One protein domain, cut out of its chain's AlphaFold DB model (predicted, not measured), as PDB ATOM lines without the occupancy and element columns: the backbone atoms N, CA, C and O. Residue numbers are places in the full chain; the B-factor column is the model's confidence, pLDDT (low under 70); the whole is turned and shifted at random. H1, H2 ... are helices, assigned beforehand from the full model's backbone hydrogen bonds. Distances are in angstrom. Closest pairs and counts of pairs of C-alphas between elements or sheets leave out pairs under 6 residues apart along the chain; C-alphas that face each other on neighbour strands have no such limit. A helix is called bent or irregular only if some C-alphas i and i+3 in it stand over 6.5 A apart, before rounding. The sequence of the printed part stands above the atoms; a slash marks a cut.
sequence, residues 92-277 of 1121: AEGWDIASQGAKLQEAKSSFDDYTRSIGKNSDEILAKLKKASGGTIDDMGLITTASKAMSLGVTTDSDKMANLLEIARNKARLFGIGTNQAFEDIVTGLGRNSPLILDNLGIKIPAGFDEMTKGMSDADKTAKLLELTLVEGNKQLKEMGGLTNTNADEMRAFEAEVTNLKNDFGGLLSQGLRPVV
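AT A GLANCE: This is residues 92 to 277 of the 1121 residues of an uncharacterized protein of Candidatus Riflebacteria bacterium HGW-Riflebacteria-1 (UniProt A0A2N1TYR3). Two long helices, H1 and H9, cross as a lopsided X at one end of this model, and their longer arms open toward a body of crossed helices. In that body H3 and H5 lie side by side, H4 crosses H5 with H2 beside H4, H6 folds back on H5, and H8 packs on H4 and H5 away from the X, with tiny H7 beyond it at the far end. The printed part has 186 residues, with nine named helices, H1 to H9 in order, and no named strand: the class is all helix. It is compact, with a radius of gyration of the C-alphas of 17.8 A, yet elongated, spanning 59 by 39 by 26 A.

HOW THE PARTS SIT: Start at H1, residues 92 to 117. With residues 94 to 105 alone it touches H9, residues 247 to 277, about perpendicular at 83 degrees; look at Ala 98 and Gly 266, their closest C-alphas, 3.9 A apart. Next comes H2, residues 122 to 132, which touches H4, residues 158 to 175, the same way at a shallow tilt of 32 degrees, closest at C-alphas 129 and 162, 5.0 A. H3, residues 139 to 151, touches H1 at C-alphas 104 and 140, 5.9 A, the same way at a steep tilt of 37 degrees, only just past shallow. The hub is H5, residues 179 to 191, touching four helices. It runs the same way as H3 at a shallow tilt of 8 degrees, with C-alphas 149 and 187 closest at 5.5 A. It touches H4 opposite ways at a steep tilt of 61 degrees, C-alphas 168 and 183 being closest at 4.8 A. H6, residues 195 to 200, forms a helical hairpin with H5, closest at C-alphas 189 and 197, 4.9 A. H8, residues 218 to 239, touches H4 at C-alphas 167 and 233, 5.5 A, and H5 at C-alphas 190 and 222, 5.9 A. H7, residues 209 to 212, is near H8. Every O i to N i+4 pair is within hydrogen-bond range in H1 to H6 and H8, and 25 of 27 in H9; H7 is too short for such a pair.

IN THESE COORDINATES: Find C-alpha 92 at (145.144, 53.909, 239.057); from there H1 runs 37.0 A. H4 spans 25.3 A and H8 31.1 A. H9 spans 41.8 A to C-alpha 277 at (156.764, 46.083, 237.515), with a kink of 46 degrees near residue 271; it is irregular, C-alphas 272 and 275 being 7.1 A apart.

THE WHOLE: The C-alphas of Gly 208 and Pro 275 are the two farthest apart, 59.7 A. The printed part has no cut, and no link is long. Look with care at residues 92 to 105 and 242 to 277, where pLDDT is under 70.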
ATOM      1  N   ALA A  92     144.710  53.259 237.820       28.67
ATOM      2  CA  ALA A  92     145.144  53.909 239.057       28.67
ATOM      3  C   ALA A  92     144.535  53.222 240.289       28.67
ATOM      4  O   ALA A  92     145.246  52.906 241.239       28.67
ATOM      5  N   GLU A  93     143.238  52.920 240.242       33.50
ATOM      6  CA  GLU A  93     142.510  52.227 241.312       33.50
ATOM      7  C   GLU A  93     142.978  50.766 241.443       33.50
ATOM      8  O   GLU A  93     143.277  50.303 242.544       33.50
ATOM      9  N   GLY A  94     143.165  50.062 240.320       35.38
ATOM     10  CA  GLY A  94     143.763  48.726 240.296       35.38
ATOM     11  C   GLY A  94     145.226  48.706 240.749       35.38
ATOM     12  O   GLY A  94     145.648  47.736 241.377       35.38
ATOM     13  N   TRP A  95     145.993  49.775 240.499       39.56
ATOM     14  CA  TRP A  95     147.356  49.926 241.025       39.56
ATOM     15  C   TRP A  95     147.379  50.216 242.530       39.56
ATOM     16  O   TRP A  95     148.230  49.667 243.224       39.56
ATOM     17  N   ASP A  96     146.453  51.019 243.061       42.66
ATOM     18  CA  ASP A  96     146.321  51.237 244.510       42.66
ATOM     19  C   ASP A  96     145.949  49.937 245.239       42.66
ATOM     20  O   ASP A  96     146.631  49.541 246.185       42.66
ATOM     21  N   ILE A  97     144.944  49.213 244.733       44.00
ATOM     22  CA  ILE A  97     144.556  47.883 245.226       44.00
ATOM     23  C   ILE A  97     145.758  46.924 245.170       44.00
ATOM     24  O   ILE A  97     146.107  46.311 246.181       44.00
ATOM     25  N   ALA A  98     146.449  46.832 244.028       47.31
ATOM     26  CA  ALA A  98     147.638  45.992 243.882       47.31
ATOM     27  C   ALA A  98     148.783  46.409 244.826       47.31
ATOM     28  O   ALA A  98     149.452  45.549 245.388       47.31
ATOM     29  N   SER A  99     148.997  47.708 245.041       50.03
ATOM     30  CA  SER A  99     150.013  48.255 245.951       50.03
ATOM     31  C   SER A  99     149.713  47.914 247.412       50.03
ATOM     32  O   SER A  99     150.613  47.519 248.151       50.03
ATOM     33  N   GLN A 100     148.450  48.005 247.833       50.12
ATOM     34  CA  GLN A 100     148.014  47.645 249.186       50.12
ATOM     35  C   GLN A 100     148.132  46.133 249.431       50.12
ATOM     36  O   GLN A 100     148.722  45.720 250.431       50.12
ATOM     37  N   GLY A 101     147.708  45.307 248.471       52.41
ATOM     38  CA  GLY A 101     147.891  43.856 248.544       52.41
ATOM     39  C   GLY A 101     149.352  43.397 248.470       52.41
ATOM     40  O   GLY A 101     149.744  42.483 249.194       52.41
ATOM     41  N   ALA A 102     150.196  44.061 247.674       60.00
ATOM     42  CA  ALA A 102     151.637  43.801 247.639       60.00
ATOM     43  C   ALA A 102     152.296  44.091 248.996       60.00
ATOM     44  O   ALA A 102     153.067  43.266 249.487       60.00
ATOM     45  N   LYS A 103     151.939  45.215 249.636       66.38
ATOM     46  CA  LYS A 103     152.382  45.540 251.000       66.38
ATOM     47  C   LYS A 103     151.894  44.499 252.008       66.38
ATOM     48  O   LYS A 103     152.670  44.115 252.875       66.38
ATOM     49  N   LEU A 104     150.649  44.014 251.904       68.12
ATOM     50  CA  LEU A 104     150.164  42.954 252.799       68.12
ATOM     51  C   LEU A 104     150.939  41.648 252.588       68.12
ATOM     52  O   LEU A 104     151.270  40.983 253.562       68.12
ATOM     53  N   GLN A 105     151.281  41.295 251.348       68.50
ATOM     54  CA  GLN A 105     152.094  40.115 251.050       68.50
ATOM     55  C   GLN A 105     153.527  40.240 251.604       68.50
ATOM     56  O   GLN A 105     154.059  39.271 252.146       68.50
ATOM     57  N   GLU A 106     154.134  41.428 251.509       75.44
ATOM     58  CA  GLU A 106     155.447  41.755 252.084       75.44
ATOM     59  C   GLU A 106     155.421  41.727 253.623       75.44
ATOM     60  O   GLU A 106     156.310  41.139 254.244       75.44
ATOM     61  N   ALA A 107     154.367  42.269 254.240       72.31
ATOM     62  CA  ALA A 107     154.145  42.221 255.683       72.31
ATOM     63  C   ALA A 107     153.898  40.785 256.179       72.31
ATOM     64  O   ALA A 107     154.564  40.354 257.121       72.31
ATOM     65  N   LYS A 108     153.022  40.012 255.510       74.94
ATOM     66  CA  LYS A 108     152.777  38.582 255.787       74.94
ATOM     67  C   LYS A 108     154.088  37.784 255.717       74.94
ATOM     68  O   LYS A 108     154.383  37.050 256.654       74.94
ATOM     69  N   SER A 109     154.920  37.985 254.687       80.12
ATOM     70  CA  SER A 109     156.228  37.311 254.568       80.12
ATOM     71  C   SER A 109     157.216  37.727 255.664       80.12
ATOM     72  O   SER A 109     157.843  36.872 256.279       80.12
ATOM     73  N   SER A 110     157.338  39.027 255.946       80.38
ATOM     74  CA  SER A 110     158.272  39.542 256.962       80.38
ATOM     75  C   SER A 110     157.907  39.065 258.372       80.38
ATOM     76  O   SER A 110     158.781  38.752 259.179       80.38
ATOM     77  N   PHE A 111     156.606  38.976 258.659       86.50
ATOM     78  CA  PHE A 111     156.064  38.439 259.904       86.50
ATOM     79  C   PHE A 111     156.285  36.928 260.031       86.50
ATOM     80  O   PHE A 111     156.645  36.441 261.101       86.50
ATOM     81  N   ASP A 112     156.107  36.184 258.942       87.94
ATOM     82  CA  ASP A 112     156.357  34.745 258.861       87.94
ATOM     83  C   ASP A 112     157.843  34.411 259.079       87.94
ATOM     84  O   ASP A 112     158.175  33.610 259.952       87.94
ATOM     85  N   ASP A 113     158.760  35.109 258.408       87.38
ATOM     86  CA  ASP A 113     160.202  34.929 258.616       87.38
ATOM     87  C   ASP A 113     160.653  35.352 260.029       87.38
ATOM     88  O   ASP A 113     161.437  34.642 260.670       87.38
ATOM     89  N   TYR A 114     160.108  36.449 260.573       86.38
ATOM     90  CA  TYR A 114     160.380  36.859 261.955       86.38
ATOM     91  C   TYR A 114     159.858  35.833 262.974       86.38
ATOM     92  O   TYR A 114     160.613  35.398 263.846       86.38
ATOM     93  N   THR A 115     158.597  35.402 262.867       87.56
ATOM     94  CA  THR A 115     157.997  34.438 263.811       87.56
ATOM     95  C   THR A 115     158.684  33.074 263.745       87.56
ATOM     96  O   THR A 115     158.965  32.489 264.794       87.56
ATOM     97  N   ARG A 116     159.099  32.617 262.557       88.81
ATOM     98  CA  ARG A 116     159.966  31.434 262.403       88.81
ATOM     99  C   ARG A 116     161.304  31.586 263.122       88.81
ATOM    100  O   ARG A 116     161.738  30.637 263.772       88.81
ATOM    101  N   SER A 117     161.940  32.761 263.055       86.44
ATOM    102  CA  SER A 117     163.236  33.003 263.715       86.44
ATOM    103  C   SER A 117     163.182  32.849 265.245       86.44
ATOM    104  O   SER A 117     164.175  32.460 265.856       86.44
ATOM    105  N   ILE A 118     162.007  33.069 265.849       86.38
ATOM    106  CA  ILE A 118     161.733  32.879 267.284       86.38
ATOM    107  C   ILE A 118     160.997  31.558 267.599       86.38
ATOM    108  O   ILE A 118     160.493  31.378 268.708       86.38
ATOM    109  N   GLY A 119     160.920  30.625 266.641       86.69
ATOM    110  CA  GLY A 119     160.313  29.303 266.834       86.69
ATOM    111  C   GLY A 119     158.786  29.311 266.989       86.69
ATOM    112  O   GLY A 119     158.235  28.441 267.664       86.69
ATOM    113  N   LYS A 120     158.101  30.297 266.402       87.88
ATOM    114  CA  LYS A 120     156.639  30.445 266.409       87.88
ATOM    115  C   LYS A 120     156.044  30.228 265.017       87.88
ATOM    116  O   LYS A 120     156.735  30.334 264.007       87.88
ATOM    117  N   ASN A 121     154.747  29.933 264.979       88.69
ATOM    118  CA  ASN A 121     153.963  29.872 263.751       88.69
ATOM    119  C   ASN A 121     153.164  31.179 263.578       88.69
ATOM    120  O   ASN A 121     152.465  31.621 264.491       88.69
ATOM    121  N   SER A 122     153.300  31.787 262.403       85.12
ATOM    122  CA  SER A 122     152.650  33.028 261.975       85.12
ATOM    123  C   SER A 122     151.125  32.910 261.935       85.12
ATOM    124  O   SER A 122     150.434  33.717 262.559       85.12
ATOM    125  N   ASP A 123     150.606  31.878 261.267       82.69
ATOM    126  CA  ASP A 123     149.167  31.622 261.126       82.69
ATOM    127  C   ASP A 123     148.478  31.397 262.483       82.69
ATOM    128  O   ASP A 123     147.376  31.892 262.709       82.69
ATOM    129  N   GLU A 124     149.128  30.702 263.424       88.19
ATOM    130  CA  GLU A 124     148.614  30.464 264.778       88.19
ATOM    131  C   GLU A 124     148.478  31.776 265.564       88.19
ATOM    132  O   GLU A 124     147.452  32.008 266.211       88.19
ATOM    133  N   ILE A 125     149.486  32.655 265.484       87.50
ATOM    134  CA  ILE A 125     149.432  33.984 266.106       87.50
ATOM    135  C   ILE A 125     148.291  34.796 265.480       87.50
ATOM    136  O   ILE A 125     147.441  35.307 266.209       87.50
ATOM    137  N   LEU A 126     148.221  34.877 264.149       89.88
ATOM    138  CA  LEU A 126     147.199  35.672 263.460       89.88
ATOM    139  C   LEU A 126     145.780  35.131 263.686       89.88
ATOM    140  O   LEU A 126     144.872  35.923 263.924       89.88
ATOM    141  N   ALA A 127     145.580  33.812 263.722       86.62
ATOM    142  CA  ALA A 127     144.286  33.207 264.040       86.62
ATOM    143  C   ALA A 127     143.823  33.538 265.472       86.62
ATOM    144  O   ALA A 127     142.649  33.851 265.690       86.62
ATOM    145  N   LYS A 128     144.742  33.523 266.450       91.38
ATOM    146  CA  LYS A 128     144.455  33.927 267.837       91.38
ATOM    147  C   LYS A 128     144.138  35.422 267.939       91.38
ATOM    148  O   LYS A 128     143.157  35.787 268.585       91.38
ATOM    149  N   LEU A 129     144.902  36.278 267.257       90.31
ATOM    150  CA  LEU A 129     144.675  37.727 267.246       90.31
ATOM    151  C   LEU A 129     143.367  38.117 266.537       90.31
ATOM    152  O   LEU A 129     142.595  38.902 267.081       90.31
ATOM    153  N   LYS A 130     143.061  37.524 265.377       85.62
ATOM    154  CA  LYS A 130     141.820  37.775 264.620       85.62
ATOM    155  C   LYS A 130     140.570  37.340 265.392       85.62
ATOM    156  O   LYS A 130     139.522  37.978 265.292       85.62
ATOM    157  N   LYS A 131     140.694  36.300 266.225       89.31
ATOM    158  CA  LYS A 131     139.665  35.909 267.198       89.31
ATOM    159  C   LYS A 131     139.535  36.927 268.340       89.31
ATOM    160  O   LYS A 131     138.416  37.306 268.671       89.31
ATOM    161  N   ALA A 132     140.647  37.391 268.914       88.38
ATOM    162  CA  ALA A 132     140.663  38.363 270.014       88.38
ATOM    163  C   ALA A 132     140.107  39.748 269.625       88.38
ATOM    164  O   ALA A 132     139.335  40.339 270.381       88.38
ATOM    165  N   SER A 133     140.418  40.246 268.421       85.31
ATOM    166  CA  SER A 133     139.811  41.479 267.889       85.31
ATOM    167  C   SER A 133     138.320  41.325 267.568       85.31
ATOM    168  O   SER A 133     137.649  42.325 267.313       85.31
ATOM    169  N   GLY A 134     137.788  40.096 267.546       83.12
ATOM    170  CA  GLY A 134     136.449  39.802 267.034       83.12
ATOM    171  C   GLY A 134     136.270  40.222 265.575       83.12
ATOM    172  O   GLY A 134     135.191  40.671 265.214       83.12
ATOM    173  N   GLY A 135     137.339  40.171 264.774       78.94
ATOM    174  CA  GLY A 135     137.356  40.661 263.395       78.94
ATOM    175  C   GLY A 135     137.537  42.176 263.231       78.94
ATOM    176  O   GLY A 135     137.837  42.601 262.127       78.94
ATOM    177  N   THR A 136     137.449  42.997 264.289       77.69
ATOM    178  CA  THR A 136     137.468  44.483 264.202       77.69
ATOM    179  C   THR A 136     138.821  45.128 263.836       77.69
ATOM    180  O   THR A 136     139.004  46.333 264.008       77.69
ATOM    181  N   ILE A 137     139.784  44.335 263.362       83.88
ATOM    182  CA  ILE A 137     141.054  44.782 262.777       83.88
ATOM    183  C   ILE A 137     141.345  43.867 261.582       83.88
ATOM    184  O   ILE A 137     141.198  42.646 261.685       83.88
ATOM    185  N   ASP A 138     141.770  44.454 260.468       82.19
ATOM    186  CA  ASP A 138     142.189  43.746 259.263       82.19
ATOM    187  C   ASP A 138     143.560  43.050 259.433       82.19
ATOM    188  O   ASP A 138     144.310  43.308 260.377       82.19
ATOM    189  N   ASP A 139     143.920  42.165 258.502       81.62
ATOM    190  CA  ASP A 139     145.165  41.397 258.555       81.62
ATOM    191  C   ASP A 139     146.414  42.298 258.573       81.62
ATOM    192  O   ASP A 139     147.386  41.941 259.239       81.62
ATOM    193  N   MET A 140     146.416  43.457 257.894       84.12
ATOM    194  CA  MET A 140     147.556  44.384 257.947       84.12
ATOM    195  C   MET A 140     147.685  44.974 259.347       84.12
ATOM    196  O   MET A 140     148.770  44.905 259.919       84.12
ATOM    197  N   GLY A 141     146.600  45.519 259.912       85.69
ATOM    198  CA  GLY A 141     146.603  46.092 261.262       85.69
ATOM    199  C   GLY A 141     147.005  45.078 262.339       85.69
ATOM    200  O   GLY A 141     147.772  45.400 263.247       85.69
ATOM    201  N   LEU A 142     146.566  43.821 262.206       91.31
ATOM    202  CA  LEU A 142     147.000  42.736 263.087       91.31
ATOM    203  C   LEU A 142     148.501  42.443 262.938       91.31
ATOM    204  O   LEU A 142     149.200  42.341 263.947       91.31
ATOM    205  N   ILE A 143     149.014  42.338 261.708       88.38
ATOM    206  CA  ILE A 143     150.429  42.037 261.443       88.38
ATOM    207  C   ILE A 143     151.348  43.172 261.898       88.38
ATOM    208  O   ILE A 143     152.367  42.902 262.540       88.38
ATOM    209  N   THR A 144     151.028  44.431 261.594       90.12
ATOM    210  CA  THR A 144     151.880  45.575 261.950       90.12
ATOM    211  C   THR A 144     151.942  45.763 263.461       90.12
ATOM    212  O   THR A 144     153.042  45.842 264.013       90.12
ATOM    213  N   THR A 145     150.804  45.731 264.158       87.00
ATOM    214  CA  THR A 145     150.771  45.922 265.614       87.00
ATOM    215  C   THR A 145     151.340  44.711 266.370       87.00
ATOM    216  O   THR A 145     152.045  44.894 267.364       87.00
ATOM    217  N   ALA A 146     151.181  43.479 265.865       90.06
ATOM    218  CA  ALA A 146     151.874  42.302 266.407       90.06
ATOM    219  C   ALA A 146     153.400  42.349 266.174       90.06
ATOM    220  O   ALA A 146     154.177  42.039 267.081       90.06
ATOM    221  N   SER A 147     153.850  42.798 264.996       89.38
ATOM    222  CA  SER A 147     155.275  43.042 264.710       89.38
ATOM    223  C   SER A 147     155.855  44.108 265.643       89.38
ATOM    224  O   SER A 147     156.963  43.958 266.164       89.38
ATOM    225  N   LYS A 148     155.089  45.174 265.908       91.25
ATOM    226  CA  LYS A 148     155.435  46.235 266.862       91.25
ATOM    227  C   LYS A 148     155.540  45.687 268.292       91.25
ATOM    228  O   LYS A 148     156.515  45.975 268.977       91.25
ATOM    229  N   ALA A 149     154.602  44.838 268.717       92.56
ATOM    230  CA  ALA A 149     154.626  44.204 270.035       92.56
ATOM    231  C   ALA A 149     155.860  43.313 270.239       92.56
ATOM    232  O   ALA A 149     156.515  43.394 271.278       92.56
ATOM    233  N   MET A 150     156.210  42.493 269.245       91.56
ATOM    234  CA  MET A 150     157.379  41.616 269.339       91.56
ATOM    235  C   MET A 150     158.707  42.383 269.224       91.56
ATOM    236  O   MET A 150     159.627  42.112 269.992       91.56
ATOM    237  N   SER A 151     158.807  43.381 268.336       89.69
ATOM    238  CA  SER A 151     160.029  44.193 268.180       89.69
ATOM    239  C   SER A 151     160.318  45.110 269.373       89.69
ATOM    240  O   SER A 151     161.482  45.318 269.705       89.69
ATOM    241  N   LEU A 152     159.283  45.590 270.072       90.81
ATOM    242  CA  LEU A 152     159.410  46.311 271.345       90.81
ATOM    243  C   LEU A 152     159.584  45.380 272.565       90.81
ATOM    244  O   LEU A 152     159.561  45.849 273.702       90.81
ATOM    245  N   GLY A 153     159.725  44.065 272.362       90.69
ATOM    246  CA  GLY A 153     159.931  43.094 273.442       90.69
ATOM    247  C   GLY A 153     158.732  42.902 274.378       90.69
ATOM    248  O   GLY A 153     158.899  42.342 275.458       90.69
ATOM    249  N   VAL A 154     157.529  43.344 273.987       94.12
ATOM    250  CA  VAL A 154     156.318  43.285 274.823       94.12
ATOM    251  C   VAL A 154     155.903  41.840 275.073       94.12
ATOM    252  O   VAL A 154     155.731  41.432 276.215       94.12
ATOM    253  N   THR A 155     155.730  41.052 274.010       92.88
ATOM    254  CA  THR A 155     155.461  39.614 274.115       92.88
ATOM    255  C   THR A 155     155.685  38.913 272.778       92.88
ATOM    256  O   THR A 155     155.268  39.416 271.741       92.88
ATOM    257  N   THR A 156     156.291  37.725 272.810       90.19
ATOM    258  CA  THR A 156     156.310  36.736 271.711       90.19
ATOM    259  C   THR A 156     155.352  35.562 271.966       90.19
ATOM    260  O   THR A 156     155.270  34.611 271.189       90.19
ATOM    261  N   ASP A 157     154.625  35.612 273.081       91.50
ATOM    262  CA  ASP A 157     153.570  34.682 273.459       91.50
ATOM    263  C   ASP A 157     152.241  35.153 272.847       91.50
ATOM    264  O   ASP A 157     151.760  36.250 273.155       91.50
ATOM    265  N   SER A 158     151.674  34.316 271.973       90.12
ATOM    266  CA  SER A 158     150.421  34.560 271.252       90.12
ATOM    267  C   SER A 158     149.230  34.757 272.177       90.12
ATOM    268  O   SER A 158     148.314  35.497 271.835       90.12
ATOM    269  N   ASP A 159     149.232  34.105 273.337       93.88
ATOM    270  CA  ASP A 159     148.052  34.010 274.193       93.88
ATOM    271  C   ASP A 159     147.977  35.256 275.080       93.88
ATOM    272  O   ASP A 159     146.912  35.851 275.249       93.88
ATOM    273  N   LYS A 160     149.142  35.755 275.518       94.38
ATOM    274  CA  LYS A 160     149.276  37.101 276.095       94.38
ATOM    275  C   LYS A 160     148.950  38.187 275.074       94.38
ATOM    276  O   LYS A 160     148.285  39.154 275.423       94.38
ATOM    277  N   MET A 161     149.397  38.042 273.824       94.19
ATOM    278  CA  MET A 161     149.151  39.039 272.774       94.19
ATOM    279  C   MET A 161     147.662  39.123 272.401       94.19
ATOM    280  O   MET A 161     147.119  40.218 272.295       94.19
ATOM    281  N   ALA A 162     146.986  37.974 272.296       94.06
ATOM    282  CA  ALA A 162     145.538  37.885 272.139       94.06
ATOM    283  C   ALA A 162     144.800  38.511 273.329       94.06
ATOM    284  O   ALA A 162     143.889  39.305 273.132       94.06
ATOM    285  N   ASN A 163     145.232  38.245 274.563       95.44
ATOM    286  CA  ASN A 163     144.592  38.831 275.735       95.44
ATOM    287  C   ASN A 163     144.812  40.358 275.854       95.44
ATOM    288  O   ASN A 163     143.882  41.077 276.211       95.44
ATOM    289  N   LEU A 164     145.979  40.889 275.464       96.31
ATOM    290  CA  LEU A 164     146.178  42.342 275.314       96.31
ATOM    291  C   LEU A 164     145.231  42.953 274.270       96.31
ATOM    292  O   LEU A 164     144.780  44.081 274.452       96.31
ATOM    293  N   LEU A 165     144.913  42.220 273.202       95.00
ATOM    294  CA  LEU A 165     143.982  42.648 272.156       95.00
ATOM    295  C   LEU A 165     142.506  42.545 272.601       95.00
ATOM    296  O   LEU A 165     141.708  43.419 272.271       95.00
ATOM    297  N   GLU A 166     142.147  41.566 273.436       92.94
ATOM    298  CA  GLU A 166     140.855  41.531 274.145       92.94
ATOM    299  C   GLU A 166     140.705  42.741 275.089       92.94
ATOM    300  O   GLU A 166     139.671  43.417 275.084       92.94
ATOM    301  N   ILE A 167     141.756  43.077 275.850       93.81
ATOM    302  CA  ILE A 167     141.792  44.281 276.698       93.81
ATOM    303  C   ILE A 167     141.664  45.541 275.827       93.81
ATOM    304  O   ILE A 167     140.820  46.390 276.117       93.81
ATOM    305  N   ALA A 168     142.429  45.645 274.737       93.94
ATOM    306  CA  ALA A 168     142.368  46.761 273.793       93.94
ATOM    307  C   ALA A 168     140.961  46.963 273.217       93.94
ATOM    308  O   ALA A 168     140.467  48.086 273.192       93.94
ATOM    309  N   ARG A 169     140.282  45.880 272.823       90.31
ATOM    310  CA  ARG A 169     138.897  45.911 272.337       90.31
ATOM    311  C   ARG A 169     137.918  46.422 273.392       90.31
ATOM    312  O   ARG A 169     137.008  47.182 273.070       90.31
ATOM    313  N   ASN A 170     138.129  46.071 274.658       90.94
ATOM    314  CA  ASN A 170     137.339  46.629 275.752       90.94
ATOM    315  C   ASN A 170     137.608  48.133 275.951       90.94
ATOM    316  O   ASN A 170     136.681  48.909 276.177       90.94
ATOM    317  N   LYS A 171     138.868  48.572 275.811       90.19
ATOM    318  CA  LYS A 171     139.239  49.995 275.903       90.19
ATOM    319  C   LYS A 171     138.715  50.821 274.731       90.19
ATOM    320  O   LYS A 171     138.166  51.892 274.960       90.19
ATOM    321  N   ALA A 172     138.774  50.291 273.515       89.25
ATOM    322  CA  ALA A 172     138.163  50.883 272.330       89.25
ATOM    323  C   ALA A 172     136.680  51.226 272.558       89.25
ATOM    324  O   ALA A 172     136.261  52.355 272.315       89.25
ATOM    325  N   ARG A 173     135.912  50.300 273.148       85.31
ATOM    326  CA  ARG A 173     134.510  50.539 273.534       85.31
ATOM    327  C   ARG A 173     134.352  51.600 274.624       85.31
ATOM    328  O   ARG A 173     133.488  52.457 274.490       85.31
ATOM    329  N   LEU A 174     135.163  51.548 275.685       86.12
ATOM    330  CA  LEU A 174     135.083  52.495 276.808       86.12
ATOM    331  C   LEU A 174     135.407  53.946 276.423       86.12
ATOM    332  O   LEU A 174     134.848  54.859 277.021       86.12
ATOM    333  N   PHE A 175     136.310  54.153 275.462       86.19
ATOM    334  CA  PHE A 175     136.798  55.481 275.066       86.19
ATOM    335  C   PHE A 175     136.323  55.931 273.674       86.19
ATOM    336  O   PHE A 175     136.737  56.985 273.202       86.19
ATOM    337  N   GLY A 176     135.482  55.145 272.993       81.94
ATOM    338  CA  GLY A 176     134.965  55.457 271.652       81.94
ATOM    339  C   GLY A 176     135.996  55.387 270.513       81.94
ATOM    340  O   GLY A 176     135.687  55.788 269.393       81.94
ATOM    341  N   ILE A 177     137.207  54.882 270.775       86.00
ATOM    342  CA  ILE A 177     138.312  54.792 269.805       86.00
ATOM    343  C   ILE A 177     138.324  53.447 269.057       86.00
ATOM    344  O   ILE A 177     137.600  52.515 269.402       86.00
ATOM    345  N   GLY A 178     139.154  53.318 268.018       84.19
ATOM    346  CA  GLY A 178     139.278  52.070 267.253       84.19
ATOM    347  C   GLY A 178     140.057  50.970 267.989       84.19
ATOM    348  O   GLY A 178     141.043  51.250 268.671       84.19
ATOM    349  N   THR A 179     139.679  49.698 267.792       88.25
ATOM    350  CA  THR A 179     140.364  48.531 268.392       88.25
ATOM    351  C   THR A 179     141.857  48.491 268.064       88.25
ATOM    352  O   THR A 179     142.665  48.205 268.945       88.25
ATOM    353  N   ASN A 180     142.239  48.817 266.821       90.44
ATOM    354  CA  ASN A 180     143.647  48.842 266.416       90.44
ATOM    355  C   ASN A 180     144.435  49.950 267.128       90.44
ATOM    356  O   ASN A 180     145.528  49.691 267.616       90.44
ATOM    357  N   GLN A 181     143.854  51.147 267.269       93.50
ATOM    358  CA  GLN A 181     144.474  52.255 268.003       93.50
ATOM    359  C   GLN A 181     144.682  51.884 269.476       93.50
ATOM    360  O   GLN A 181     145.800  51.959 269.972       93.50
ATOM    361  N   ALA A 182     143.640  51.393 270.155       93.50
ATOM    362  CA  ALA A 182     143.745  50.963 271.549       93.50
ATOM    363  C   ALA A 182     144.798  49.851 271.742       93.50
ATOM    364  O   ALA A 182     145.480  49.810 272.766       93.50
ATOM    365  N   PHE A 183     144.957  48.954 270.762       95.19
ATOM    366  CA  PHE A 183     145.966  47.894 270.805       95.19
ATOM    367  C   PHE A 183     147.377  48.441 270.557       95.19
ATOM    368  O   PHE A 183     148.305  48.080 271.281       95.19
ATOM    369  N   GLU A 184     147.537  49.358 269.602       95.50
ATOM    370  CA  GLU A 184     148.800  50.042 269.337       95.50
ATOM    371  C   GLU A 184     149.246  50.907 270.527       95.50
ATOM    372  O   GLU A 184     150.435  50.906 270.859       95.50
ATOM    373  N   ASP A 185     148.322  51.581 271.211       96.25
ATOM    374  CA  ASP A 185     148.596  52.379 272.408       96.25
ATOM    375  C   ASP A 185     148.998  51.491 273.601       96.25
ATOM    376  O   ASP A 185     150.012  51.773 274.243       96.25
ATOM    377  N   ILE A 186     148.319  50.356 273.843       96.31
ATOM    378  CA  ILE A 186     148.758  49.353 274.839       96.31
ATOM    379  C   ILE A 186     150.170  48.847 274.516       96.31
ATOM    380  O   ILE A 186     151.048  48.849 275.381       96.31
ATOM    381  N   VAL A 187     150.417  48.446 273.267       96.38
ATOM    382  CA  VAL A 187     151.728  47.962 272.804       96.38
ATOM    383  C   VAL A 187     152.811  49.035 272.950       96.38
ATOM    384  O   VAL A 187     153.938  48.725 273.332       96.38
ATOM    385  N   THR A 188     152.479  50.302 272.700       95.12
ATOM    386  CA  THR A 188     153.415  51.430 272.816       95.12
ATOM    387  C   THR A 188     153.698  51.787 274.274       95.12
ATOM    388  O   THR A 188     154.854  52.033 274.615       95.12
ATOM    389  N   GLY A 189     152.683  51.774 275.144       95.38
ATOM    390  CA  GLY A 189     152.833  51.990 276.584       95.38
ATOM    391  C   GLY A 189     153.681  50.907 277.246       95.38
ATOM    392  O   GLY A 189     154.619  51.224 277.977       95.38
ATOM    393  N   LEU A 190     153.430  49.639 276.909       94.94
ATOM    394  CA  LEU A 190     154.250  48.507 277.345       94.94
ATOM    395  C   LEU A 190     155.685  48.610 276.819       94.94
ATOM    396  O   LEU A 190     156.634  48.625 277.598       94.94
ATOM    397  N   GLY A 191     155.848  48.739 275.500       92.94
ATOM    398  CA  GLY A 191     157.150  48.731 274.832       92.94
ATOM    399  C   GLY A 191     158.049  49.934 275.134       92.94
ATOM    400  O   GLY A 191     159.257  49.864 274.924       92.94
ATOM    401  N   ARG A 192     157.481  51.038 275.634       92.94
ATOM    402  CA  ARG A 192     158.222  52.221 276.105       92.94
ATOM    403  C   ARG A 192     158.310  52.319 277.631       92.94
ATOM    404  O   ARG A 192     158.756  53.351 278.121       92.94
ATOM    405  N   ASN A 193     157.888  51.288 278.372       91.94
ATOM    406  CA  ASN A 193     157.826  51.296 279.837       91.94
ATOM    407  C   ASN A 193     157.119  52.548 280.401       91.94
ATOM    408  O   ASN A 193     157.613  53.202 281.316       91.94
ATOM    409  N   SER A 194     155.966  52.904 279.823       93.00
ATOM    410  CA  SER A 194     155.230  54.133 280.125       93.00
ATOM    411  C   SER A 194     153.840  53.842 280.713       93.00
ATOM    412  O   SER A 194     152.866  53.707 279.965       93.00
ATOM    413  N   PRO A 195     153.713  53.798 282.055       91.62
ATOM    414  CA  PRO A 195     152.427  53.692 282.746       91.62
ATOM    415  C   PRO A 195     151.396  54.753 282.336       91.62
ATOM    416  O   PRO A 195     150.208  54.460 282.318       91.62
ATOM    417  N   LEU A 196     151.831  55.962 281.965       91.38
ATOM    418  CA  LEU A 196     150.937  57.072 281.604       91.38
ATOM    419  C   LEU A 196     150.155  56.816 280.304       91.38
ATOM    420  O   LEU A 196     148.984  57.167 280.217       91.38
ATOM    421  N   ILE A 197     150.764  56.155 279.311       91.31
ATOM    422  CA  ILE A 197     150.058  55.764 278.074       91.31
ATOM    423  C   ILE A 197     148.972  54.720 278.387       91.31
ATOM    424  O   ILE A 197     147.903  54.725 277.783       91.31
ATOM    425  N   LEU A 198     149.221  53.853 279.371       95.25
ATOM    426  CA  LEU A 198     148.273  52.835 279.821       95.25
ATOM    427  C   LEU A 198     147.145  53.448 280.674       95.25
ATOM    428  O   LEU A 198     145.987  53.058 280.521       95.25
ATOM    429  N   ASP A 199     147.442  54.453 281.504       92.88
ATOM    430  CA  ASP A 199     146.441  55.177 282.304       92.88
ATOM    431  C   ASP A 199     145.532  56.082 281.450       92.88
ATOM    432  O   ASP A 199     144.342  56.192 281.742       92.88
ATOM    433  N   ASN A 200     146.021  56.611 280.317       91.69
ATOM    434  CA  ASN A 200     145.172  57.253 279.296       91.69
ATOM    435  C   ASN A 200     144.097  56.296 278.741       91.69
ATOM    436  O   ASN A 200     143.005  56.729 278.387       91.69
ATOM    437  N   LEU A 201     144.381  54.989 278.708       91.94
ATOM    438  CA  LEU A 201     143.413  53.932 278.391       91.94
ATOM    439  C   LEU A 201     142.713  53.381 279.648       91.94
ATOM    440  O   LEU A 201     142.105  52.310 279.610       91.94
ATOM    441  N   GLY A 202     142.814  54.049 280.798       91.19
ATOM    442  CA  GLY A 202     142.245  53.626 282.080       91.19
ATOM    443  C   GLY A 202     142.796  52.301 282.626       91.19
ATOM    444  O   GLY A 202     142.081  51.602 283.349       91.19
ATOM    445  N   ILE A 203     144.009  51.895 282.241       93.62
ATOM    446  CA  ILE A 203     144.712  50.730 282.796       93.62
ATOM    447  C   ILE A 203     145.625  51.230 283.918       93.62
ATOM    448  O   ILE A 203     146.760  51.648 283.695       93.62
ATOM    449  N   LYS A 204     145.099  51.201 285.144       92.75
ATOM    450  CA  LYS A 204     145.731  51.818 286.316       92.75
ATOM    451  C   LYS A 204     146.873  50.969 286.862       92.75
ATOM    452  O   LYS A 204     146.665  50.014 287.607       92.75
ATOM    453  N   ILE A 205     148.093  51.356 286.507       92.81
ATOM    454  CA  ILE A 205     149.331  50.786 287.043       92.81
ATOM    455  C   ILE A 205     149.599  51.369 288.450       92.81
ATOM    456  O   ILE A 205     149.360  52.559 288.666       92.81
ATOM    457  N   PRO A 206     150.092  50.587 289.434       88.12
ATOM    458  CA  PRO A 206     150.368  51.101 290.775       88.12
ATOM    459  C   PRO A 206     151.403  52.236 290.780       88.12
ATOM    460  O   PRO A 206     152.482  52.092 290.212       88.12
ATOM    461  N   ALA A 207     151.131  53.322 291.512       82.25
ATOM    462  CA  ALA A 207     152.011  54.499 291.583       82.25
ATOM    463  C   ALA A 207     153.439  54.210 292.102       82.25
ATOM    464  O   ALA A 207     154.355  54.985 291.855       82.25
ATOM    465  N   GLY A 208     153.647  53.084 292.794       85.62
ATOM    466  CA  GLY A 208     154.971  52.603 293.207       85.62
ATOM    467  C   GLY A 208     155.754  51.841 292.126       85.62
ATOM    468  O   GLY A 208     156.761  51.222 292.457       85.62
ATOM    469  N   PHE A 209     155.307  51.819 290.863       89.69
ATOM    470  CA  PHE A 209     155.946  51.050 289.784       89.69
ATOM    471  C   PHE A 209     157.415  51.441 289.547       89.69
ATOM    472  O   PHE A 209     158.266  50.556 289.444       89.69
ATOM    473  N   ASP A 210     157.739  52.735 289.542       87.62
ATOM    474  CA  ASP A 210     159.112  53.221 289.323       87.62
ATOM    475  C   ASP A 210     160.063  52.842 290.472       87.62
ATOM    476  O   ASP A 210     161.259  52.634 290.266       87.62
ATOM    477  N   GLU A 211     159.537  52.711 291.695       88.69
ATOM    478  CA  GLU A 211     160.296  52.228 292.851       88.69
ATOM    479  C   GLU A 211     160.414  50.695 292.845       88.69
ATOM    480  O   GLU A 211     161.500  50.162 293.069       88.69
ATOM    481  N   MET A 212     159.337  49.984 292.492       86.69
ATOM    482  CA  MET A 212     159.317  48.524 292.331       86.69
ATOM    483  C   MET A 212     160.268  48.040 291.227       86.69
ATOM    484  O   MET A 212     160.850  46.966 291.352       86.69
ATOM    485  N   THR A 213     160.437  48.823 290.158       91.44
ATOM    486  CA  THR A 213     161.310  48.504 289.014       91.44
ATOM    487  C   THR A 213     162.703  49.139 289.095       91.44
ATOM    488  O   THR A 213     163.510  49.037 288.163       91.44
ATOM    489  N   LYS A 214     163.036  49.776 290.220       91.31
ATOM    490  CA  LYS A 214     164.313  50.465 290.423       91.31
ATOM    491  C   LYS A 214     165.483  49.476 290.437       91.31
ATOM    492  O   LYS A 214     165.652  48.703 291.374       91.31
ATOM    493  N   GLY A 215     166.315  49.532 289.397       89.75
ATOM    494  CA  GLY A 215     167.450  48.617 289.204       89.75
ATOM    495  C   GLY A 215     167.131  47.345 288.407       89.75
ATOM    496  O   GLY A 215     168.035  46.546 288.183       89.75
ATOM    497  N   MET A 216     165.890  47.168 287.943       93.38
ATOM    498  CA  MET A 216     165.537  46.147 286.950       93.38
ATOM    499  C   MET A 216     166.061  46.522 285.554       93.38
ATOM    500  O   MET A 216     166.139  47.714 285.226       93.38
ATOM    501  N   SER A 217     166.378  45.527 284.713       93.69
ATOM    502  CA  SER A 217     166.653  45.784 283.292       93.69
ATOM    503  C   SER A 217     165.365  46.182 282.571       93.69
ATOM    504  O   SER A 217     164.276  45.801 282.996       93.69
ATOM    505  N   ASP A 218     165.450  46.926 281.468       88.75
ATOM    506  CA  ASP A 218     164.242  47.405 280.777       88.75
ATOM    507  C   ASP A 218     163.361  46.268 280.233       88.75
ATOM    508  O   ASP A 218     162.146  46.431 280.163       88.75
ATOM    509  N   ALA A 219     163.935  45.092 279.955       87.38
ATOM    510  CA  ALA A 219     163.176  43.886 279.622       87.38
ATOM    511  C   ALA A 219     162.385  43.339 280.827       87.38
ATOM    512  O   ALA A 219     161.218  42.971 280.681       87.38
ATOM    513  N   ASP A 220     162.980  43.340 282.026       91.94
ATOM    514  CA  ASP A 220     162.284  42.972 283.267       91.94
ATOM    515  C   ASP A 220     161.171  43.983 283.595       91.94
ATOM    516  O   ASP A 220     160.086  43.588 284.030       91.94
ATOM    517  N   LYS A 221     161.398  45.283 283.331       92.62
ATOM    518  CA  LYS A 221     160.364  46.326 283.471       92.62
ATOM    519  C   LYS A 221     159.201  46.086 282.516       92.62
ATOM    520  O   LYS A 221     158.061  46.055 282.977       92.62
ATOM    521  N   THR A 222     159.476  45.822 281.234       93.69
ATOM    522  CA  THR A 222     158.437  45.543 280.229       93.69
ATOM    523  C   THR A 222     157.645  44.294 280.612       93.69
ATOM    524  O   THR A 222     156.416  44.306 280.573       93.69
ATOM    525  N   ALA A 223     158.322  43.236 281.073       91.75
ATOM    526  CA  ALA A 223     157.677  42.018 281.561       91.75
ATOM    527  C   ALA A 223     156.806  42.262 282.812       91.75
ATOM    528  O   ALA A 223     155.709  41.705 282.913       91.75
ATOM    529  N   LYS A 224     157.245  43.120 283.743       93.69
ATOM    530  CA  LYS A 224     156.468  43.473 284.941       93.69
ATOM    531  C   LYS A 224     155.281  44.387 284.622       93.69
ATOM    532  O   LYS A 224     154.202  44.203 285.185       93.69
ATOM    533  N   LEU A 225     155.449  45.337 283.703       94.38
ATOM    534  CA  LEU A 225     154.377  46.218 283.237       94.38
ATOM    535  C   LEU A 225     153.322  45.430 282.446       94.38
ATOM    536  O   LEU A 225     152.129  45.664 282.631       94.38
ATOM    537  N   LEU A 226     153.748  44.444 281.646       95.69
ATOM    538  CA  LEU A 226     152.878  43.471 280.980       95.69
ATOM    539  C   LEU A 226     152.038  42.684 281.991       95.69
ATOM    540  O   LEU A 226     150.824  42.606 281.831       95.69
ATOM    541  N   GLU A 227     152.654  42.127 283.037       95.25
ATOM    542  CA  GLU A 227     151.937  41.393 284.089       95.25
ATOM    543  C   GLU A 227     150.850  42.264 284.742       95.25
ATOM    544  O   GLU A 227     149.697  41.845 284.838       95.25
ATOM    545  N   LEU A 228     151.191  43.498 285.128       94.88
ATOM    546  CA  LEU A 228     150.256  44.443 285.752       94.88
ATOM    547  C   LEU A 228     149.128  44.870 284.794       94.88
ATOM    548  O   LEU A 228     147.965  44.920 285.197       94.88
ATOM    549  N   THR A 229     149.456  45.107 283.521       95.75
ATOM    550  CA  THR A 229     148.499  45.439 282.449       95.75
ATOM    551  C   THR A 229     147.512  44.302 282.205       95.75
ATOM    552  O   THR A 229     146.308  44.540 282.116       95.75
ATOM    553  N   LEU A 230     148.001  43.060 282.155       95.94
ATOM    554  CA  LEU A 230     147.158  41.873 282.041       95.94
ATOM    555  C   LEU A 230     146.269  41.718 283.284       95.94
ATOM    556  O   LEU A 230     145.078  41.465 283.135       95.94
ATOM    557  N   VAL A 231     146.790  41.899 284.502       95.31
ATOM    558  CA  VAL A 231     145.992  41.765 285.738       95.31
ATOM    559  C   VAL A 231     144.850  42.787 285.799       95.31
ATOM    560  O   VAL A 231     143.694  42.386 285.957       95.31
ATOM    561  N   GLU A 232     145.135  44.081 285.636       94.06
ATOM    562  CA  GLU A 232     144.104  45.126 285.732       94.06
ATOM    563  C   GLU A 232     143.158  45.106 284.517       94.06
ATOM    564  O   GLU A 232     141.943  45.231 284.677       94.06
ATOM    565  N   GLY A 233     143.669  44.835 283.310       93.06
ATOM    566  CA  GLY A 233     142.845  44.684 282.110       93.06
ATOM    567  C   GLY A 233     141.881  43.491 282.180       93.06
ATOM    568  O   GLY A 233     140.701  43.644 281.869       93.06
ATOM    569  N   ASN A 234     142.329  42.321 282.660       93.50
ATOM    570  CA  ASN A 234     141.450  41.156 282.855       93.50
ATOM    571  C   ASN A 234     140.446  41.341 283.996       93.50
ATOM    572  O   ASN A 234     139.370  40.740 283.961       93.50
ATOM    573  N   LYS A 235     140.777  42.138 285.018       93.12
ATOM    574  CA  LYS A 235     139.825  42.537 286.060       93.12
ATOM    575  C   LYS A 235     138.698  43.373 285.449       93.12
ATOM    576  O   LYS A 235     137.540  42.980 285.551       93.12
ATOM    577  N   GLN A 236     139.039  44.428 284.712       89.56
ATOM    578  CA  GLN A 236     138.058  45.320 284.087       89.56
ATOM    579  C   GLN A 236     137.223  44.622 282.989       89.56
ATOM    580  O   GLN A 236     136.021  44.854 282.886       89.56
ATOM    581  N   LEU A 237     137.816  43.695 282.222       88.25
ATOM    582  CA  LEU A 237     137.088  42.810 281.293       88.25
ATOM    583  C   LEU A 237     135.995  41.980 281.991       88.25
ATOM    584  O   LEU A 237     134.912  41.798 281.437       88.25
ATOM    585  N   LYS A 238     136.268  41.474 283.201       88.00
ATOM    586  CA  LYS A 238     135.299  40.702 284.000       88.00
ATOM    587  C   LYS A 238     134.241  41.598 284.637       88.00
ATOM    588  O   LYS A 238     133.074  41.222 284.647       88.00
ATOM    589  N   GLU A 239     134.637  42.769 285.131       85.12
ATOM    590  CA  GLU A 239     133.730  43.778 285.699       85.12
ATOM    591  C   GLU A 239     132.691  44.260 284.666       85.12
ATOM    592  O   GLU A 239     131.548  44.525 285.031       85.12
ATOM    593  N   MET A 240     133.042  44.277 283.375       75.00
ATOM    594  CA  MET A 240     132.137  44.614 282.264       75.00
ATOM    595  C   MET A 240     131.335  43.429 281.689       75.00
ATOM    596  O   MET A 240     130.629  43.594 280.699       75.00
ATOM    597  N   GLY A 241     131.419  42.231 282.280       71.19
ATOM    598  CA  GLY A 241     130.656  41.055 281.830       71.19
ATOM    599  C   GLY A 241     131.226  40.316 280.608       71.19
ATOM    600  O   GLY A 241     130.609  39.361 280.139       71.19
ATOM    601  N   GLY A 242     132.415  40.693 280.125       65.81
ATOM    602  CA  GLY A 242     133.102  40.050 278.999       65.81
ATOM    603  C   GLY A 242     132.801  40.651 277.618       65.81
ATOM    604  O   GLY A 242     132.148  41.680 277.476       65.81
ATOM    605  N   LEU A 243     133.328  40.006 276.572       66.00
ATOM    606  CA  LEU A 243     133.298  40.503 275.189       66.00
ATOM    607  C   LEU A 243     132.226  39.801 274.339       66.00
ATOM    608  O   LEU A 243     132.526  38.905 273.554       66.00
ATOM    609  N   THR A 244     130.974  40.243 274.447       64.25
ATOM    610  CA  THR A 244     129.962  40.028 273.393       64.25
ATOM    611  C   THR A 244     130.176  41.027 272.256       64.25
ATOM    612  O   THR A 244     130.624  42.146 272.508       64.25
ATOM    613  N   ASN A 245     129.881  40.668 271.003       63.59
ATOM    614  CA  ASN A 245     129.895  41.636 269.899       63.59
ATOM    615  C   ASN A 245     128.748  42.656 270.059       63.59
ATOM    616  O   ASN A 245     127.684  42.329 270.580       63.59
ATOM    617  N   THR A 246     128.980  43.893 269.621       63.69
ATOM    618  CA  THR A 246     127.978  44.967 269.518       63.69
ATOM    619  C   THR A 246     127.757  45.290 268.040       63.69
ATOM    620  O   THR A 246     128.640  45.018 267.232       63.69
ATOM    621  N   ASN A 247     126.647  45.930 267.667       48.34
ATOM    622  CA  ASN A 247     126.374  46.273 266.260       48.34
ATOM    623  C   ASN A 247     127.493  47.130 265.623       48.34
ATOM    624  O   ASN A 247     127.809  46.965 264.447       48.34
ATOM    625  N   ALA A 248     128.140  48.001 266.405       50.78
ATOM    626  CA  ALA A 248     129.296  48.782 265.958       50.78
ATOM    627  C   ALA A 248     130.567  47.928 265.777       50.78
ATOM    628  O   ALA A 248     131.391  48.214 264.912       50.78
ATOM    629  N   ASP A 249     130.745  46.871 266.570       59.25
ATOM    630  CA  ASP A 249     131.828  45.907 266.372       59.25
ATOM    631  C   ASP A 249     131.551  44.976 265.179       59.25
ATOM    632  O   ASP A 249     132.478  44.695 264.431       59.25
ATOM    633  N   GLU A 250     130.302  44.552 264.954       56.72
ATOM    634  CA  GLU A 250     129.900  43.800 263.751       56.72
ATOM    635  C   GLU A 250     130.202  44.613 262.478       56.72
ATOM    636  O   GLU A 250     130.834  44.101 261.554       56.72
ATOM    637  N   MET A 251     129.843  45.905 262.453       46.69
ATOM    638  CA  MET A 251     130.121  46.785 261.310       46.69
ATOM    639  C   MET A 251     131.629  46.960 261.067       46.69
ATOM    640  O   MET A 251     132.092  46.776 259.944       46.69
ATOM    641  N   ARG A 252     132.427  47.216 262.117       57.34
ATOM    642  CA  ARG A 252     133.896  47.313 261.984       57.34
ATOM    643  C   ARG A 252     134.550  45.985 261.582       57.34
ATOM    644  O   ARG A 252     135.589  45.993 260.926       57.34
ATOM    645  N   ALA A 253     133.974  44.844 261.963       59.62
ATOM    646  CA  ALA A 253     134.437  43.537 261.503       59.62
ATOM    647  C   ALA A 253     134.141  43.324 260.008       59.62
ATOM    648  O   ALA A 253     135.002  42.821 259.289       59.62
ATOM    649  N   PHE A 254     132.984  43.783 259.520       49.19
ATOM    650  CA  PHE A 254     132.657  43.792 258.092       49.19
ATOM    651  C   PHE A 254     133.573  44.735 257.288       49.19
ATOM    652  O   PHE A 254     134.115  44.328 256.263       49.19
ATOM    653  N   GLU A 255     133.840  45.953 257.772       46.84
ATOM    654  CA  GLU A 255     134.810  46.885 257.163       46.84
ATOM    655  C   GLU A 255     136.217  46.267 257.054       46.84
ATOM    656  O   GLU A 255     136.882  46.371 256.017       46.84
ATOM    657  N   ALA A 256     136.663  45.572 258.105       60.22
ATOM    658  CA  ALA A 256     137.930  44.847 258.122       60.22
ATOM    659  C   ALA A 256     137.928  43.619 257.189       60.22
ATOM    660  O   ALA A 256     138.948  43.324 256.563       60.22
ATOM    661  N   GLU A 257     136.808  42.906 257.042       47.38
ATOM    662  CA  GLU A 257     136.669  41.791 256.094       47.38
ATOM    663  C   GLU A 257     136.675  42.271 254.632       47.38
ATOM    664  O   GLU A 257     137.405  41.713 253.811       47.38
ATOM    665  N   VAL A 258     135.981  43.370 254.320       42.88
ATOM    666  CA  VAL A 258     136.048  44.042 253.009       42.88
ATOM    667  C   VAL A 258     137.469  44.539 252.717       42.88
ATOM    668  O   VAL A 258     137.968  44.368 251.602       42.88
ATOM    669  N   THR A 259     138.162  45.089 253.717       49.88
ATOM    670  CA  THR A 259     139.567  45.520 253.598       49.88
ATOM    671  C   THR A 259     140.505  44.335 253.345       49.88
ATOM    672  O   THR A 259     141.366  44.409 252.469       49.88
ATOM    673  N   ASN A 260     140.303  43.209 254.036       57.91
ATOM    674  CA  ASN A 260     141.031  41.964 253.779       57.91
ATOM    675  C   ASN A 260     140.801  41.453 252.353       57.91
ATOM    676  O   ASN A 260     141.766  41.176 251.645       57.91
ATOM    677  N   LEU A 261     139.546  41.409 251.894       44.72
ATOM    678  CA  LEU A 261     139.197  40.984 250.538       44.72
ATOM    679  C   LEU A 261     139.823  41.898 249.468       44.72
ATOM    680  O   LEU A 261     140.360  41.399 248.477       44.72
ATOM    681  N   LYS A 262     139.827  43.223 249.688       45.59
ATOM    682  CA  LYS A 262     140.532  44.200 248.836       45.59
ATOM    683  C   LYS A 262     142.034  43.899 248.781       45.59
ATOM    684  O   LYS A 262     142.613  43.885 247.695       45.59
ATOM    685  N   ASN A 263     142.658  43.639 249.930       51.94
ATOM    686  CA  ASN A 263     144.093  43.377 250.018       51.94
ATOM    687  C   ASN A 263     144.487  42.029 249.391       51.94
ATOM    688  O   ASN A 263     145.467  41.982 248.652       51.94
ATOM    689  N   ASP A 264     143.729  40.954 249.608       48.06
ATOM    690  CA  ASP A 264     144.013  39.643 249.008       48.06
ATOM    691  C   ASP A 264     143.780  39.663 247.479       48.06
ATOM    692  O   ASP A 264     144.594  39.130 246.717       48.06
ATOM    693  N   PHE A 265     142.755  40.380 246.993       43.72
ATOM    694  CA  PHE A 265     142.581  40.663 245.560       43.72
ATOM    695  C   PHE A 265     143.734  41.517 244.999       43.72
ATOM    696  O   PHE A 265     144.238  41.250 243.907       43.72
ATOM    697  N   GLY A 266     144.241  42.480 245.771       46.88
ATOM    698  CA  GLY A 266     145.477  43.206 245.472       46.88
ATOM    699  C   GLY A 266     146.725  42.319 245.441       46.88
ATOM    700  O   GLY A 266     147.613  42.523 244.611       46.88
ATOM    701  N   GLY A 267     146.792  41.296 246.293       45.09
ATOM    702  CA  GLY A 267     147.837  40.273 246.281       45.09
ATOM    703  C   GLY A 267     147.819  39.462 244.984       45.09
ATOM    704  O   GLY A 267     148.876  39.180 244.415       45.09
ATOM    705  N   LEU A 268     146.629  39.157 244.461       42.31
ATOM    706  CA  LEU A 268     146.446  38.517 243.156       42.31
ATOM    707  C   LEU A 268     146.842  39.454 241.997       42.31
ATOM    708  O   LEU A 268     147.627  39.068 241.126       42.31
ATOM    709  N   LEU A 269     146.352  40.701 242.003       42.28
ATOM    710  CA  LEU A 269     146.646  41.697 240.965       42.28
ATOM    711  C   LEU A 269     148.134  42.054 240.900       42.28
ATOM    712  O   LEU A 269     148.704  42.091 239.813       42.28
ATOM    713  N   SER A 270     148.795  42.273 242.037       43.88
ATOM    714  CA  SER A 270     150.229  42.592 242.080       43.88
ATOM    715  C   SER A 270     151.107  41.445 241.577       43.88
ATOM    716  O   SER A 270     152.091  41.692 240.879       43.88
ATOM    717  N   GLN A 271     150.730  40.189 241.834       42.22
ATOM    718  CA  GLN A 271     151.394  39.028 241.237       42.22
ATOM    719  C   GLN A 271     151.214  38.985 239.713       42.22
ATOM    720  O   GLN A 271     152.190  38.738 239.002       42.22
ATOM    721  N   GLY A 272     150.017  39.306 239.206       35.72
ATOM    722  CA  GLY A 272     149.753  39.455 237.769       35.72
ATOM    723  C   GLY A 272     150.480  40.641 237.119       35.72
ATOM    724  O   GLY A 272     150.904  40.545 235.971       35.72
ATOM    725  N   LEU A 273     150.684  41.735 237.859       37.47
ATOM    726  CA  LEU A 273     151.362  42.949 237.397       37.47
ATOM    727  C   LEU A 273     152.885  42.917 237.576       37.47
ATOM    728  O   LEU A 273     153.560  43.766 237.006       37.47
ATOM    729  N   ARG A 274     153.478  41.947 238.289       37.53
ATOM    730  CA  ARG A 274     154.948  41.821 238.413       37.53
ATOM    731  C   ARG A 274     155.688  41.835 237.062       37.53
ATOM    732  O   ARG A 274     156.673  42.566 236.976       37.53
ATOM    733  N   PRO A 275     155.237  41.153 235.989       34.03
ATOM    734  CA  PRO A 275     155.813  41.266 234.640       34.03
ATOM    735  C   PRO A 275     155.586  42.625 233.946       34.03
ATOM    736  O   PRO A 275     155.970  42.785 232.793       34.03
ATOM    737  N   VAL A 276     154.990  43.599 234.644       33.06
ATOM    738  CA  VAL A 276     154.838  45.025 234.287       33.06
ATOM    739  C   VAL A 276     155.342  45.948 235.427       33.06
ATOM    740  O   VAL A 276     155.331  47.168 235.295       33.06
ATOM    741  N   VAL A 277     155.925  45.385 236.503       35.72
ATOM    742  CA  VAL A 277     156.764  46.083 237.515       35.72
ATOM    743  C   VAL A 277     158.265  45.738 237.375       35.72
ATOM    744  O   VAL A 277     159.118  46.508 237.818       35.72
TER     745      VAL A 277